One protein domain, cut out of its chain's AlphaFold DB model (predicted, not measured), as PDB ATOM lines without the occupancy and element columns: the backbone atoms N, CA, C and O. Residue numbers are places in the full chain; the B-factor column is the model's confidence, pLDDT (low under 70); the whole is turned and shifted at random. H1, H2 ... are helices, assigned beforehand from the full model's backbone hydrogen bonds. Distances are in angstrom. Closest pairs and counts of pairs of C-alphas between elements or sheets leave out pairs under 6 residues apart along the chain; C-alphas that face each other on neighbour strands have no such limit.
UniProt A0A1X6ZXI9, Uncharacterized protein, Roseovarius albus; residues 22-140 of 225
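This is residues 22 to 140 of the 225 residues of an uncharacterized protein of Roseovarius albus (UniProt A0A1X6ZXI9). Little regular structure is here: four helices, no two of which touch, with H1 and H2, the longest, joined by a tight link into a corner at one side, H4 at the far side and short H3 between that corner and H4, long loops leading from H2 to H3 and from H3 to H4. A short antiparallel pairing, residues 72 to 73 with 86 to 87, ties loops together. The printed part has 119 residues, 43 of them in H1, H2, H3 and H4, in that order, with no named strand: all helix, compact, radius of gyration of the C-alphas 15.4 A, spans 46 by 41 by 23 A, only just flat.

Find C-alpha 35 at (185.840, 355.364, 311.399); H2 runs 25.7 A to residue 52. H1 is residues 23 to 32, 14.2 A; H3 76 to 82, 9.8 A; H4 112 to 119, 10.9 A, ending at (198.139, 326.524, 300.424).

H2 and H1 are close but not clearly touching, closest C-alphas Leu 31 and Thr 37, 6.4 A, about perpendicular at 84 degrees. H2 and H4 are apart. H1, H2 and H4 have every O i to N i+4 pair within hydrogen-bond range, H3 2 of 3.

The farthest C-alphas, Lys 60 and Pro 140, are 49.7 A apart. The printed part has no cut; links H2 to H3 and H3 to H4 are long. Look for pLDDT under 70 at residues 95 to 105 and 107.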
ATOM      1  N   ASP A  22     179.723 361.675 290.198       86.00
ATOM      2  CA  ASP A  22     179.336 360.309 289.898       86.00
ATOM      3  C   ASP A  22     179.099 359.478 291.177       86.00
ATOM      4  O   ASP A  22     179.360 359.878 292.321       86.00
ATOM      5  N   ARG A  23     178.590 358.259 290.986       82.75
ATOM      6  CA  ARG A  23     178.324 357.334 292.093       82.75
ATOM      7  C   ARG A  23     179.604 356.922 292.836       82.75
ATOM      8  O   ARG A  23     179.516 356.629 294.029       82.75
ATOM      9  N   ALA A  24     180.757 356.881 292.162       81.81
ATOM     10  CA  ALA A  24     182.043 356.498 292.747       81.81
ATOM     11  C   ALA A  24     182.496 357.523 293.783       81.81
ATOM     12  O   ALA A  24     182.821 357.166 294.918       81.81
ATOM     13  N   ARG A  25     182.447 358.796 293.389       86.75
ATOM     14  CA  ARG A  25     182.807 359.951 294.195       86.75
ATOM     15  C   ARG A  25     181.884 360.082 295.392       86.75
ATOM     16  O   ARG A  25     182.355 360.201 296.519       86.75
ATOM     17  N   TRP A  26     180.574 359.966 295.184       88.94
ATOM     18  CA  TRP A  26     179.628 359.968 296.296       88.94
ATOM     19  C   TRP A  26     179.886 358.843 297.295       88.94
ATOM     20  O   TRP A  26     179.950 359.089 298.500       88.94
ATOM     21  N   ARG A  27     180.046 357.609 296.800       87.88
ATOM     22  CA  ARG A  27     180.381 356.449 297.630       87.88
ATOM     23  C   ARG A  27     181.631 356.735 298.463       87.88
ATOM     24  O   ARG A  27     181.606 356.517 299.673       87.88
ATOM     25  N   TRP A  28     182.672 357.278 297.840       88.50
ATOM     26  CA  TRP A  28     183.922 357.596 298.515       88.50
ATOM     27  C   TRP A  28     183.734 358.648 299.606       88.50
ATOM     28  O   TRP A  28     184.177 358.448 300.734       88.50
ATOM     29  N   GLU A  29     183.025 359.736 299.311       90.88
ATOM     30  CA  GLU A  29     182.780 360.800 300.283       90.88
ATOM     31  C   GLU A  29     182.008 360.278 301.506       90.88
ATOM     32  O   GLU A  29     182.346 360.610 302.645       90.88
ATOM     33  N   PHE A  30     181.037 359.378 301.332       92.12
ATOM     34  CA  PHE A  30     180.427 358.711 302.485       92.12
ATOM     35  C   PHE A  30     181.411 357.778 303.202       92.12
ATOM     36  O   PHE A  30     181.513 357.834 304.430       92.12
ATOM     37  N   LEU A  31     182.151 356.937 302.478       89.94
ATOM     38  CA  LEU A  31     183.048 355.946 303.078       89.94
ATOM     39  C   LEU A  31     184.219 356.571 303.840       89.94
ATOM     40  O   LEU A  31     184.532 356.098 304.933       89.94
ATOM     41  N   ARG A  32     184.831 357.649 303.339       90.50
ATOM     42  CA  ARG A  32     185.985 358.306 303.983       90.50
ATOM     43  C   ARG A  32     185.662 358.942 305.342       90.50
ATOM     44  O   ARG A  32     186.561 359.224 306.131       90.50
ATOM     45  N   ARG A  33     184.369 359.131 305.634       91.44
ATOM     46  CA  ARG A  33     183.826 359.621 306.918       91.44
ATOM     47  C   ARG A  33     183.487 358.503 307.908       91.44
ATOM     48  O   ARG A  33     182.862 358.756 308.938       91.44
ATOM     49  N   LYS A  34     183.769 357.245 307.570       91.69
ATOM     50  CA  LYS A  34     183.516 356.095 308.441       91.69
ATOM     51  C   LYS A  34     184.793 355.783 309.215       91.69
ATOM     52  O   LYS A  34     185.851 355.624 308.611       91.69
ATOM     53  N   ASP A  35     184.684 355.651 310.534       90.50
ATOM     54  CA  ASP A  35     185.840 355.364 311.399       90.50
ATOM     55  C   ASP A  35     186.526 354.051 311.017       90.50
ATOM     56  O   ASP A  35     187.747 353.973 311.003       90.50
ATOM     57  N   GLU A  36     185.743 353.052 310.609       89.94
ATOM     58  CA  GLU A  36     186.252 351.778 310.096       89.94
ATOM     59  C   GLU A  36     187.151 351.966 308.865       89.94
ATOM     60  O   GLU A  36     188.245 351.412 308.809       89.94
ATOM     61  N   THR A  37     186.740 352.805 307.908       90.75
ATOM     62  CA  THR A  37     187.535 353.106 306.709       90.75
ATOM     63  C   THR A  37     188.857 353.774 307.082       90.75
ATOM     64  O   THR A  37     189.911 353.392 306.579       90.75
ATOM     65  N   ARG A  38     188.815 354.755 307.992       91.81
ATOM     66  CA  ARG A  38     190.015 355.460 308.471       91.81
ATOM     67  C   ARG A  38     190.942 354.530 309.256       91.81
ATOM     68  O   ARG A  38     192.154 354.583 309.070       91.81
ATOM     69  N   GLY A  39     190.380 353.659 310.092       91.56
ATOM     70  CA  GLY A  39     191.123 352.652 310.845       91.56
ATOM     71  C   GLY A  39     191.846 351.666 309.929       91.56
ATOM     72  O   GLY A  39     193.051 351.476 310.077       91.56
ATOM     73  N   ILE A  40     191.144 351.114 308.935       91.31
ATOM     74  CA  ILE A  40     191.743 350.220 307.931       91.31
ATOM     75  C   ILE A  40     192.838 350.945 307.148       91.31
ATOM     76  O   ILE A  40     193.921 350.394 306.973       91.31
ATOM     77  N   PHE A  41     192.606 352.196 306.740       92.44
ATOM     78  CA  PHE A  41     193.635 352.991 306.074       92.44
ATOM     79  C   PHE A  41     194.903 353.116 306.923       92.44
ATOM     80  O   PHE A  41     195.995 352.871 306.422       92.44
ATOM     81  N   HIS A  42     194.776 353.453 308.209       92.12
ATOM     82  CA  HIS A  42     195.929 353.559 309.104       92.12
ATOM     83  C   HIS A  42     196.697 352.243 309.247       92.12
ATOM     84  O   HIS A  42     197.927 352.268 309.219       92.12
ATOM     85  N   LEU A  43     195.996 351.112 309.383       92.00
ATOM     86  CA  LEU A  43     196.629 349.794 309.485       92.00
ATOM     87  C   LEU A  43     197.427 349.464 308.221       92.00
ATOM     88  O   LEU A  43     198.625 349.203 308.315       92.00
ATOM     89  N   LEU A  44     196.805 349.603 307.047       91.62
ATOM     90  CA  LEU A  44     197.464 349.371 305.759       91.62
ATOM     91  C   LEU A  44     198.655 350.310 305.548       91.62
ATOM     92  O   LEU A  44     199.677 349.920 304.990       91.62
ATOM     93  N   ALA A  45     198.536 351.560 305.997       92.56
ATOM     94  CA  ALA A  45     199.595 352.544 305.862       92.56
ATOM     95  C   ALA A  45     200.816 352.140 306.705       92.56
ATOM     96  O   ALA A  45     201.949 352.218 306.231       92.56
ATOM     97  N   ILE A  46     200.581 351.677 307.939       92.94
ATOM     98  CA  ILE A  46     201.622 351.189 308.849       92.94
ATOM     99  C   ILE A  46     202.300 349.937 308.290       92.94
ATOM    100  O   ILE A  46     203.528 349.869 308.306       92.94
ATOM    101  N   GLU A  47     201.523 348.964 307.811       91.06
ATOM    102  CA  GLU A  47     202.040 347.725 307.213       91.06
ATOM    103  C   GLU A  47     202.934 348.037 306.015       91.06
ATOM    104  O   GLU A  47     204.122 347.724 306.030       91.06
ATOM    105  N   MET A  48     202.417 348.800 305.052       90.69
ATOM    106  CA  MET A  48     203.183 349.200 303.874       90.69
ATOM    107  C   MET A  48     204.442 350.005 304.236       90.69
ATOM    108  O   MET A  48     205.476 349.867 303.583       90.69
ATOM    109  N   PHE A  49     204.390 350.856 305.269       92.81
ATOM    110  CA  PHE A  49     205.575 351.587 305.725       92.81
ATOM    111  C   PHE A  49     206.633 350.649 306.312       92.81
ATOM    112  O   PHE A  49     207.812 350.823 306.012       92.81
ATOM    113  N   ARG A  50     206.231 349.665 307.128       93.19
ATOM    114  CA  ARG A  50     207.149 348.662 307.691       93.19
ATOM    115  C   ARG A  50     207.801 347.822 306.600       93.19
ATOM    116  O   ARG A  50     209.000 347.587 306.680       93.19
ATOM    117  N   ASP A  51     207.044 347.444 305.576       90.12
ATOM    118  CA  ASP A  51     207.562 346.650 304.458       90.12
ATOM    119  C   ASP A  51     208.596 347.428 303.634       90.12
ATOM    120  O   ASP A  51     209.635 346.893 303.252       90.12
ATOM    121  N   LEU A  52     208.333 348.712 303.371       90.94
ATOM    122  CA  LEU A  52     209.224 349.564 302.576       90.94
ATOM    123  C   LEU A  52     210.422 350.096 303.373       90.94
ATOM    124  O   LEU A  52     211.472 350.379 302.793       90.94
ATOM    125  N   TYR A  53     210.267 350.270 304.686       93.69
ATOM    126  CA  TYR A  53     211.265 350.881 305.560       93.69
ATOM    127  C   TYR A  53     211.393 350.136 306.901       93.69
ATOM    128  O   TYR A  53     211.138 350.733 307.951       93.69
ATOM    129  N   PRO A  54     211.842 348.869 306.903       94.25
ATOM    130  CA  PRO A  54     211.858 348.024 308.105       94.25
ATOM    131  C   PRO A  54     212.699 348.603 309.251       94.25
ATOM    132  O   PRO A  54     212.362 348.434 310.419       94.25
ATOM    133  N   GLU A  55     213.747 349.356 308.918       96.50
ATOM    134  CA  GLU A  55     214.667 349.961 309.890       96.50
ATOM    135  C   GLU A  55     214.221 351.344 310.391       96.50
ATOM    136  O   GLU A  55     214.845 351.920 311.286       96.50
ATOM    137  N   LYS A  56     213.177 351.941 309.797       94.50
ATOM    138  CA  LYS A  56     212.737 353.294 310.164       94.50
ATOM    139  C   LYS A  56     211.601 353.234 311.184       94.50
ATOM    140  O   LYS A  56     210.668 352.448 311.026       94.50
ATOM    141  N   PRO A  57     211.602 354.120 312.196       93.94
ATOM    142  CA  PRO A  57     210.449 354.254 313.071       93.94
ATOM    143  C   PRO A  57     209.241 354.756 312.275       93.94
ATOM    144  O   PRO A  57     209.374 355.592 311.379       93.94
ATOM    145  N   ILE A  58     208.055 354.275 312.645       91.25
ATOM    146  CA  ILE A  58     206.786 354.699 312.048       91.25
ATOM    147  C   ILE A  58     206.590 356.207 312.306       91.25
ATOM    148  O   ILE A  58     206.603 356.629 313.468       91.25
ATOM    149  N   PRO A  59     206.394 357.035 311.261       89.94
ATOM    150  CA  PRO A  59     206.102 358.453 311.413       89.94
ATOM    151  C   PRO A  59     204.861 358.703 312.273       89.94
ATOM    152  O   PRO A  59     203.863 357.994 312.167       89.94
ATOM    153  N   LYS A  60     204.890 359.770 313.078       86.94
ATOM    154  CA  LYS A  60     203.722 360.187 313.875       86.94
ATOM    155  C   LYS A  60     202.522 360.569 313.007       86.94
ATOM    156  O   LYS A  60     201.389 360.363 313.424       86.94
ATOM    157  N   ASP A  61     202.778 361.124 311.824       86.50
ATOM    158  CA  ASP A  61     201.754 361.444 310.836       86.50
ATOM    159  C   ASP A  61     202.034 360.695 309.532       86.50
ATOM    160  O   ASP A  61     202.742 361.174 308.646       86.50
ATOM    161  N   LEU A  62     201.474 359.492 309.428       85.44
ATOM    162  CA  LEU A  62     201.501 358.733 308.183       85.44
ATOM    163  C   LEU A  62     200.518 359.269 307.138       85.44
ATOM    164  O   LEU A  62     200.689 359.011 305.952       85.44
ATOM    165  N   THR A  63     199.494 360.013 307.554       79.50
ATOM    166  CA  THR A  63     198.387 360.414 306.674       79.50
ATOM    167  C   THR A  63     198.822 361.427 305.622       79.50
ATOM    168  O   THR A  63     198.328 361.394 304.495       79.50
ATOM    169  N   SER A  64     199.807 362.258 305.966       77.31
ATOM    170  CA  SER A  64     200.425 363.237 305.071       77.31
ATOM    171  C   SER A  64     201.606 362.676 304.266       77.31
ATOM    172  O   SER A  64     202.183 363.390 303.441       77.31
ATOM    173  N   HIS A  65     201.991 361.416 304.494       79.00
ATOM    174  CA  HIS A  65     203.155 360.806 303.854       79.00
ATOM    175  C   HIS A  65     202.912 360.582 302.351       79.00
ATOM    176  O   HIS A  65     201.812 360.223 301.932       79.00
ATOM    177  N   GLU A  66     203.943 360.749 301.518       80.56
ATOM    178  CA  GLU A  66     203.816 360.653 300.053       80.56
ATOM    179  C   GLU A  66     203.260 359.296 299.594       80.56
ATOM    180  O   GLU A  66     202.384 359.235 298.733       80.56
ATOM    181  N   LEU A  67     203.695 358.219 300.252       76.88
ATOM    182  CA  LEU A  67     203.191 356.858 300.046       76.88
ATOM    183  C   LEU A  67     201.661 356.744 300.129       76.88
ATOM    184  O   LEU A  67     201.053 355.941 299.427       76.88
ATOM    185  N   CYS A  68     201.034 357.561 300.971       81.00
ATOM    186  CA  CYS A  68     199.602 357.535 301.213       81.00
ATOM    187  C   CYS A  68     198.809 358.327 300.164       81.00
ATOM    188  O   CYS A  68     197.594 358.181 300.102       81.00
ATOM    189  N   ARG A  69     199.448 359.138 299.307       76.00
ATOM    190  CA  ARG A  69     198.737 359.990 298.330       76.00
ATOM    191  C   ARG A  69     198.089 359.211 297.186       76.00
ATOM    192  O   ARG A  69     197.070 359.647 296.669       76.00
ATOM    193  N   ARG A  70     198.646 358.056 296.810       74.44
ATOM    194  CA  ARG A  70     198.174 357.234 295.672       74.44
ATOM    195  C   ARG A  70     197.150 356.159 296.062       74.44
ATOM    196  O   ARG A  70     196.860 355.256 295.275       74.44
ATOM    197  N   GLY A  71     196.647 356.216 297.294       84.94
ATOM    198  CA  GLY A  71     195.860 355.139 297.884       84.94
ATOM    199  C   GLY A  71     196.694 353.889 298.176       84.94
ATOM    200  O   GLY A  71     197.777 353.677 297.623       84.94
ATOM    201  N   LEU A  72     196.179 353.055 299.066       89.06
ATOM    202  CA  LEU A  72     196.837 351.853 299.568       89.06
ATOM    203  C   LEU A  72     196.207 350.615 298.934       89.06
ATOM    204  O   LEU A  72     194.992 350.604 298.756       89.06
ATOM    205  N   PRO A  73     196.976 349.576 298.581       87.75
ATOM    206  CA  PRO A  73     196.382 348.327 298.113       87.75
ATOM    207  C   PRO A  73     195.451 347.755 299.192       87.75
ATOM    208  O   PRO A  73     195.818 347.707 300.364       87.75
ATOM    209  N   LEU A  74     194.240 347.344 298.802       86.88
ATOM    210  CA  LEU A  74     193.327 346.641 299.701       86.88
ATOM    211  C   LEU A  74     193.498 345.129 299.542       86.88
ATOM    212  O   LEU A  74     193.556 344.646 298.408       86.88
ATOM    213  N   PRO A  75     193.486 344.359 300.646       84.56
ATOM    214  CA  PRO A  75     193.208 342.930 300.575       84.56
ATOM    215  C   PRO A  75     191.877 342.689 299.854       84.56
ATOM    216  O   PRO A  75     190.956 343.504 299.971       84.56
ATOM    217  N   ILE A  76     191.751 341.574 299.131       82.12
ATOM    218  CA  ILE A  76     190.551 341.255 298.334       82.12
ATOM    219  C   ILE A  76     189.282 341.322 299.188       82.12
ATOM    220  O   ILE A  76     188.278 341.905 298.768       82.12
ATOM    221  N   SER A  77     189.349 340.795 300.413       80.94
ATOM    222  CA  SER A  77     188.230 340.799 301.356       80.94
ATOM    223  C   SER A  77     187.706 342.214 301.635       80.94
ATOM    224  O   SER A  77     186.493 342.436 301.678       80.94
ATOM    225  N   HIS A  78     188.607 343.193 301.751       85.25
ATOM    226  CA  HIS A  78     188.269 344.600 301.932       85.25
ATOM    227  C   HIS A  78     187.880 345.285 300.621       85.25
ATOM    228  O   HIS A  78     186.919 346.054 300.615       85.25
ATOM    229  N   ALA A  79     188.561 344.992 299.511       83.44
ATOM    230  CA  ALA A  79     188.250 345.559 298.200       83.44
ATOM    231  C   ALA A  79     186.799 345.274 297.786       83.44
ATOM    232  O   ALA A  79     186.082 346.177 297.349       83.44
ATOM    233  N   ALA A  80     186.321 344.049 298.029       77.25
ATOM    234  CA  ALA A  80     184.938 343.652 297.775       77.25
ATOM    235  C   ALA A  80     183.908 344.417 298.630       77.25
ATOM    236  O   ALA A  80     182.789 344.657 298.169       77.25
ATOM    237  N   ASN A  81     184.276 344.803 299.857       78.56
ATOM    238  CA  ASN A  81     183.414 345.561 300.770       78.56
ATOM    239  C   ASN A  81     183.414 347.060 300.436       78.56
ATOM    240  O   ASN A  81     182.367 347.705 300.442       78.56
ATOM    241  N   PHE A  82     184.579 347.624 300.114       80.62
ATOM    242  CA  PHE A  82     184.708 349.040 299.780       80.62
ATOM    243  C   PHE A  82     184.325 349.357 298.338       80.62
ATOM    244  O   PHE A  82     183.948 350.493 298.072       80.62
ATOM    245  N   GLY A  83     184.357 348.382 297.429       79.50
ATOM    246  CA  GLY A  83     184.132 348.595 295.997       79.50
ATOM    247  C   GLY A  83     185.315 349.265 295.292       79.50
ATOM    248  O   GLY A  83     185.119 349.877 294.248       79.50
ATOM    249  N   TYR A  84     186.517 349.172 295.869       80.44
ATOM    250  CA  TYR A  84     187.739 349.788 295.354       80.44
ATOM    251  C   TYR A  84     188.907 348.808 295.438       80.44
ATOM    252  O   TYR A  84     189.056 348.118 296.442       80.44
ATOM    253  N   GLN A  85     189.775 348.790 294.425       79.81
ATOM    254  CA  GLN A  85     190.997 347.972 294.454       79.81
ATOM    255  C   GLN A  85     192.041 348.533 295.423       79.81
ATOM    256  O   GLN A  85     192.809 347.804 296.050       79.81
ATOM    257  N   ARG A  86     192.084 349.861 295.510       86.56
ATOM    258  CA  ARG A  86     192.964 350.609 296.395       86.56
ATOM    259  C   ARG A  86     192.095 351.462 297.292       86.56
ATOM    260  O   ARG A  86     191.147 352.071 296.809       86.56
ATOM    261  N   LEU A  87     192.417 351.516 298.576       89.25
ATOM    262  CA  LEU A  87     191.780 352.429 299.505       89.25
ATOM    263  C   LEU A  87     192.412 353.805 299.331       89.25
ATOM    264  O   LEU A  87     193.590 353.970 299.671       89.25
ATOM    265  N   PRO A  88     191.679 354.798 298.816       88.94
ATOM    266  CA  PRO A  88     192.227 356.132 298.718       88.94
ATOM    267  C   PRO A  88     192.452 356.738 300.107       88.94
ATOM    268  O   PRO A  88     191.994 356.208 301.118       88.94
ATOM    269  N   ASN A  89     193.194 357.842 300.179       89.19
ATOM    270  CA  ASN A  89     193.483 358.474 301.461       89.19
ATOM    271  C   ASN A  89     192.246 359.209 301.986       89.19
ATOM    272  O   ASN A  89     191.879 360.225 301.393       89.19
ATOM    273  N   PRO A  90     191.612 358.760 303.087       90.12
ATOM    274  CA  PRO A  90     190.368 359.353 303.569       90.12
ATOM    275  C   PRO A  90     190.530 360.799 304.053       90.12
ATOM    276  O   PRO A  90     189.534 361.514 304.185       90.12
ATOM    277  N   PHE A  91     191.773 361.224 304.289       86.88
ATOM    278  CA  PHE A  91     192.145 362.554 304.763       86.88
ATOM    279  C   PHE A  91     192.409 363.550 303.631       86.88
ATOM    280  O   PHE A  91     192.619 364.733 303.894       86.88
ATOM    281  N   LEU A  92     192.386 363.087 302.379       83.38
ATOM    282  CA  LEU A  92     192.540 363.916 301.191       83.38
ATOM    283  C   LEU A  92     191.212 363.994 300.416       83.38
ATOM    284  O   LEU A  92     190.411 363.053 300.470       83.38
ATOM    285  N   PRO A  93     190.959 365.101 299.695       77.25
ATOM    286  CA  PRO A  93     189.862 365.166 298.734       77.25
ATOM    287  C   PRO A  93     190.047 364.134 297.608       77.25
ATOM    288  O   PRO A  93     191.144 363.624 297.384       77.25
ATOM    289  N   PHE A  94     188.961 363.822 296.895       75.81
ATOM    290  CA  PHE A  94     188.921 362.809 295.826       75.81
ATOM    291  C   PHE A  94     189.744 363.163 294.566       75.81
ATOM    292  O   PHE A  94     189.814 362.371 293.628       75.81
ATOM    293  N   GLU A  95     190.364 364.344 294.505       69.31
ATOM    294  CA  GLU A  95     191.078 364.818 293.315       69.31
ATOM    295  C   GLU A  95     192.251 363.903 292.927       69.31
ATOM    296  O   GLU A  95     193.169 363.656 293.710       69.31
ATOM    297  N   GLY A  96     192.229 363.414 291.683       60.97
ATOM    298  CA  GLY A  96     193.332 362.649 291.095       60.97
ATOM    299  C   GLY A  96     193.509 361.234 291.650       60.97
ATOM    300  O   GLY A  96     194.553 360.622 291.427       60.97
ATOM    301  N   GLN A  97     192.519 360.707 292.373       64.69
ATOM    302  CA  GLN A  97     192.543 359.317 292.811       64.69
ATOM    303  C   GLN A  97     192.065 358.428 291.658       64.69
ATOM    304  O   GLN A  97     190.955 358.586 291.154       64.69
ATOM    305  N   ASP A  98     192.922 357.504 291.221       61.16
ATOM    306  CA  ASP A  98     192.580 356.492 290.221       61.16
ATOM    307  C   ASP A  98     191.689 355.438 290.879       61.16
ATOM    308  O   ASP A  98     192.147 354.427 291.419       61.16
ATOM    309  N   VAL A  99     190.403 355.766 290.966       62.75
ATOM    310  CA  VAL A  99     189.402 354.926 291.608       62.75
ATOM    311  C   VAL A  99     188.607 354.229 290.521       62.75
ATOM    312  O   VAL A  99     187.442 354.533 290.276       62.75
ATOM    313  N   THR A 100     189.253 353.285 289.834       60.94
ATOM    314  CA  THR A 100     188.552 352.376 288.930       60.94
ATOM    315  C   THR A 100     187.505 351.610 289.734       60.94
ATOM    316  O   THR A 100     187.826 350.730 290.541       60.94
ATOM    317  N   LEU A 101     186.234 351.969 289.540       59.16
ATOM    318  CA  LEU A 101     185.117 351.144 289.971       59.16
ATOM    319  C   LEU A 101     185.113 349.888 289.104       59.16
ATOM    320  O   LEU A 101     184.450 349.845 288.069       59.16
ATOM    321  N   ASN A 102     185.820 348.851 289.533       55.88
ATOM    322  CA  ASN A 102     185.493 347.524 289.038       55.88
ATOM    323  C   ASN A 102     184.137 347.138 289.624       55.88
ATOM    324  O   ASN A 102     183.751 347.576 290.720       55.88
ATOM    325  N   THR A 103     183.390 346.312 288.901       56.94
ATOM    326  CA  THR A 103     182.164 345.767 289.470       56.94
ATOM    327  C   THR A 103     182.518 345.041 290.772       56.94
ATOM    328  O   THR A 103     183.547 344.373 290.866       56.94
ATOM    329  N   THR A 104     181.682 345.134 291.812       63.19
ATOM    330  CA  THR A 104     181.933 344.400 293.070       63.19
ATOM    331  C   THR A 104     182.124 342.898 292.836       63.19
ATOM    332  O   THR A 104     182.697 342.225 293.681       63.19
ATOM    333  N   PHE A 105     181.638 342.370 291.707       65.12
ATOM    334  CA  PHE A 105     181.817 340.986 291.280       65.12
ATOM    335  C   PHE A 105     183.261 340.641 290.906       65.12
ATOM    336  O   PHE A 105     183.732 339.570 291.284       65.12
ATOM    337  N   GLU A 106     183.988 341.537 290.240       70.50
ATOM    338  CA  GLU A 106     185.400 341.313 289.901       70.50
ATOM    339  C   GLU A 106     186.254 341.185 291.164       70.50
ATOM    340  O   GLU A 106     187.035 340.247 291.283       70.50
ATOM    341  N   PHE A 107     186.020 342.034 292.173       68.94
ATOM    342  CA  PHE A 107     186.693 341.907 293.474       68.94
ATOM    343  C   PHE A 107     186.206 340.724 294.315       68.94
ATOM    344  O   PHE A 107     186.838 340.383 295.306       68.94
ATOM    345  N   ARG A 108     185.082 340.096 293.956       74.50
ATOM    346  CA  ARG A 108     184.599 338.860 294.595       74.50
ATOM    347  C   ARG A 108     185.098 337.604 293.883       74.50
ATOM    348  O   ARG A 108     184.818 336.502 294.345       74.50
ATOM    349  N   THR A 109     185.827 337.763 292.780       79.25
ATOM    350  CA  THR A 109     186.486 336.659 292.088       79.25
ATOM    351  C   THR A 109     187.870 336.461 292.685       79.25
ATOM    352  O   THR A 109     188.659 337.398 292.777       79.25
ATOM    353  N   ILE A 110     188.174 335.232 293.093       81.44
ATOM    354  CA  ILE A 110     189.459 334.890 293.698       81.44
ATOM    355  C   ILE A 110     190.305 334.195 292.627       81.44
ATOM    356  O   ILE A 110     189.938 333.099 292.195       81.44
ATOM    357  N   PRO A 111     191.420 334.796 292.174       84.12
ATOM    358  CA  PRO A 111     192.304 334.147 291.214       84.12
ATOM    359  C   PRO A 111     192.875 332.846 291.787       84.12
ATOM    360  O   PRO A 111     193.233 332.792 292.963       84.12
ATOM    361  N   LEU A 112     193.050 331.814 290.955       86.19
ATOM    362  CA  LEU A 112     193.625 330.531 291.388       86.19
ATOM    363  C   LEU A 112     194.982 330.704 292.094       86.19
ATOM    364  O   LEU A 112     195.250 330.033 293.086       86.19
ATOM    365  N   GLN A 113     195.804 331.651 291.630       89.06
ATOM    366  CA  GLN A 113     197.085 331.989 292.252       89.06
ATOM    367  C   GLN A 113     196.953 332.275 293.757       89.06
ATOM    368  O   GLN A 113     197.814 331.878 294.533       89.06
ATOM    369  N   TYR A 114     195.875 332.930 294.179       87.94
ATOM    370  CA  TYR A 114     195.682 333.327 295.571       87.94
ATOM    371  C   TYR A 114     195.368 332.117 296.456       87.94
ATOM    372  O   TYR A 114     195.830 332.048 297.591       87.94
ATOM    373  N   ILE A 115     194.644 331.132 295.917       87.62
ATOM    374  CA  ILE A 115     194.404 329.850 296.589       87.62
ATOM    375  C   ILE A 115     195.718 329.078 296.751       87.62
ATOM    376  O   ILE A 115     196.004 328.584 297.839       87.62
ATOM    377  N   VAL A 116     196.552 329.051 295.707       90.81
ATOM    378  CA  VAL A 116     197.886 328.427 295.759       90.81
ATOM    379  C   VAL A 116     198.786 329.121 296.790       90.81
ATOM    380  O   VAL A 116     199.491 328.457 297.545       90.81
ATOM    381  N   GLU A 117     198.753 330.455 296.877       90.94
ATOM    382  CA  GLU A 117     199.508 331.212 297.886       90.94
ATOM    383  C   GLU A 117     199.057 330.898 299.321       90.94
ATOM    384  O   GLU A 117     199.916 330.798 300.202       90.94
ATOM    385  N   ILE A 118     197.750 330.704 299.559       89.50
ATOM    386  CA  ILE A 118     197.236 330.240 300.860       89.50
ATOM    387  C   ILE A 118     197.780 328.845 301.179       89.50
ATOM    388  O   ILE A 118     198.299 328.628 302.272       89.50
ATOM    389  N   GLU A 119     197.679 327.907 300.235       92.56
ATOM    390  CA  GLU A 119     198.139 326.524 300.424       92.56
ATOM    391  C   GLU A 119     199.644 326.462 300.730       92.56
ATOM    392  O   GLU A 119     200.083 325.710 301.597       92.56
ATOM    393  N   MET A 120     200.434 327.321 300.081       94.06
ATOM    394  CA  MET A 120     201.873 327.460 300.321       94.06
ATOM    395  C   MET A 120     202.224 328.237 301.603       94.06
ATOM    396  O   MET A 120     203.407 328.452 301.869       94.06
ATOM    397  N   GLY A 121     201.236 328.714 302.370       91.62
ATOM    398  CA  GLY A 121     201.450 329.520 303.576       91.62
ATOM    399  C   GLY A 121     202.045 330.907 303.309       91.62
ATOM    400  O   GLY A 121     202.570 331.536 304.223       91.62
ATOM    401  N   ARG A 122     201.988 331.389 302.061       89.38
ATOM    402  CA  ARG A 122     202.501 332.710 301.650       89.38
ATOM    403  C   ARG A 122     201.478 333.826 301.830       89.38
ATOM    404  O   ARG A 122     201.841 334.993 301.729       89.38
ATOM    405  N   ARG A 123     200.214 333.468 302.060       86.19
ATOM    406  CA  ARG A 123     199.100 334.397 302.247       86.19
ATOM    407  C   ARG A 123     198.126 333.864 303.288       86.19
ATOM    408  O   ARG A 123     197.868 332.661 303.338       86.19
ATOM    409  N   SER A 124     197.542 334.752 304.087       87.69
ATOM    410  CA  SER A 124     196.466 334.366 304.999       87.69
ATOM    411  C   SER A 124     195.137 334.216 304.260       87.69
ATOM    412  O   SER A 124     194.749 335.078 303.470       87.69
ATOM    413  N   ALA A 125     194.364 333.177 304.587       85.56
ATOM    414  CA  ALA A 125     192.988 333.043 304.101       85.56
ATOM    415  C   ALA A 125     192.119 334.264 304.471       85.56
ATOM    416  O   ALA A 125     191.218 334.627 303.720       85.56
ATOM    417  N   MET A 126     192.431 334.949 305.577       83.44
ATOM    418  CA  MET A 126     191.705 336.139 306.040       83.44
ATOM    419  C   MET A 126     191.910 337.376 305.150       83.44
ATOM    420  O   MET A 126     191.076 338.283 305.142       83.44
ATOM    421  N   GLU A 127     192.992 337.421 304.368       80.94
ATOM    422  CA  GLU A 127     193.209 338.486 303.377       80.94
ATOM    423  C   GLU A 127     192.263 338.358 302.174       80.94
ATOM    424  O   GLU A 127     192.051 339.313 301.422       80.94
ATOM    425  N   ILE A 128     191.690 337.167 301.993       79.75
ATOM    426  CA  ILE A 128     190.835 336.818 300.860       79.75
ATOM    427  C   ILE A 128     189.378 336.706 301.301       79.75
ATOM    428  O   ILE A 128     188.497 337.233 300.626       79.75
ATOM    429  N   PHE A 129     189.129 336.096 302.461       80.56
ATOM    430  CA  PHE A 129     187.797 335.871 303.008       80.56
ATOM    431  C   PHE A 129     187.595 336.673 304.293       80.56
ATOM    432  O   PHE A 129     188.250 336.435 305.309       80.56
ATOM    433  N   HIS A 130     186.643 337.606 304.280       76.75
ATOM    434  CA  HIS A 130     186.186 338.227 305.520       76.75
ATOM    435  C   HIS A 130     185.361 337.204 306.335       76.75
ATOM    436  O   HIS A 130     184.577 336.471 305.727       76.75
ATOM    437  N   PRO A 131     185.422 337.177 307.685       77.12
ATOM    438  CA  PRO A 131     184.670 336.211 308.503       77.12
ATOM    439  C   PRO A 131     183.151 336.202 308.273       77.12
ATOM    440  O   PRO A 131     182.467 335.254 308.638       77.12
ATOM    441  N   THR A 132     182.609 337.284 307.717       76.81
ATOM    442  CA  THR A 132     181.173 337.451 307.451       76.81
ATOM    443  C   THR A 132     180.781 337.110 306.012       76.81
ATOM    444  O   THR A 132     179.648 337.377 305.617       76.81
ATOM    445  N   GLN A 133     181.716 336.622 305.196       78.94
ATOM    446  CA  GLN A 133     181.476 336.257 303.801       78.94
ATOM    447  C   GLN A 133     181.270 334.748 303.667       78.94
ATOM    448  O   GLN A 133     181.810 333.956 304.434       78.94
ATOM    449  N   ILE A 134     180.490 334.360 302.658       81.38
ATOM    450  CA  ILE A 134     180.248 332.963 302.295       81.38
ATOM    451  C   ILE A 134     180.853 332.740 300.915       81.38
ATOM    452  O   ILE A 134     180.520 333.455 299.968       81.38
ATOM    453  N   ALA A 135     181.746 331.758 300.810       82.75
ATOM    454  CA  ALA A 135     182.319 331.350 299.537       82.75
ATOM    455  C   ALA A 135     181.355 330.401 298.814       82.75
ATOM    456  O   ALA A 135     180.926 329.395 299.377       82.75
ATOM    457  N   ILE A 136     181.030 330.718 297.562       86.69
ATOM    458  CA  ILE A 136     180.223 329.875 296.674       86.69
ATOM    459  C   ILE A 136     181.065 329.589 295.434       86.69
ATOM    460  O   ILE A 136     181.608 330.512 294.827       86.69
ATOM    461  N   VAL A 137     181.189 328.313 295.075       87.62
ATOM    462  CA  VAL A 137     182.015 327.855 293.954       87.62
ATOM    463  C   VAL A 137     181.108 327.405 292.816       87.62
ATOM    464  O   VAL A 137     180.226 326.573 293.021       87.62
ATOM    465  N   PHE A 138     181.352 327.936 291.620       89.88
ATOM    466  CA  PHE A 138     180.681 327.530 290.387       89.88
ATOM    467  C   PHE A 138     181.660 326.778 289.488       89.88
ATOM    468  O   PHE A 138     182.818 327.175 289.351       89.88
ATOM    469  N   ASP A 139     181.187 325.709 288.855       92.25
ATOM    470  CA  ASP A 139     181.912 324.977 287.824       92.25
ATOM    471  C   ASP A 139     181.428 325.455 286.444       92.25
ATOM    472  O   ASP A 139     180.305 325.129 286.038       92.25
ATOM    473  N   PRO A 140     182.242 326.224 285.699       90.31
ATOM    474  CA  PRO A 140     181.840 326.748 284.396       90.31
ATOM    475  C   PRO A 140     181.636 325.648 283.342       90.31
ATOM    476  O   PRO A 140     181.042 325.917 282.301       90.31
TER     477      PRO A 140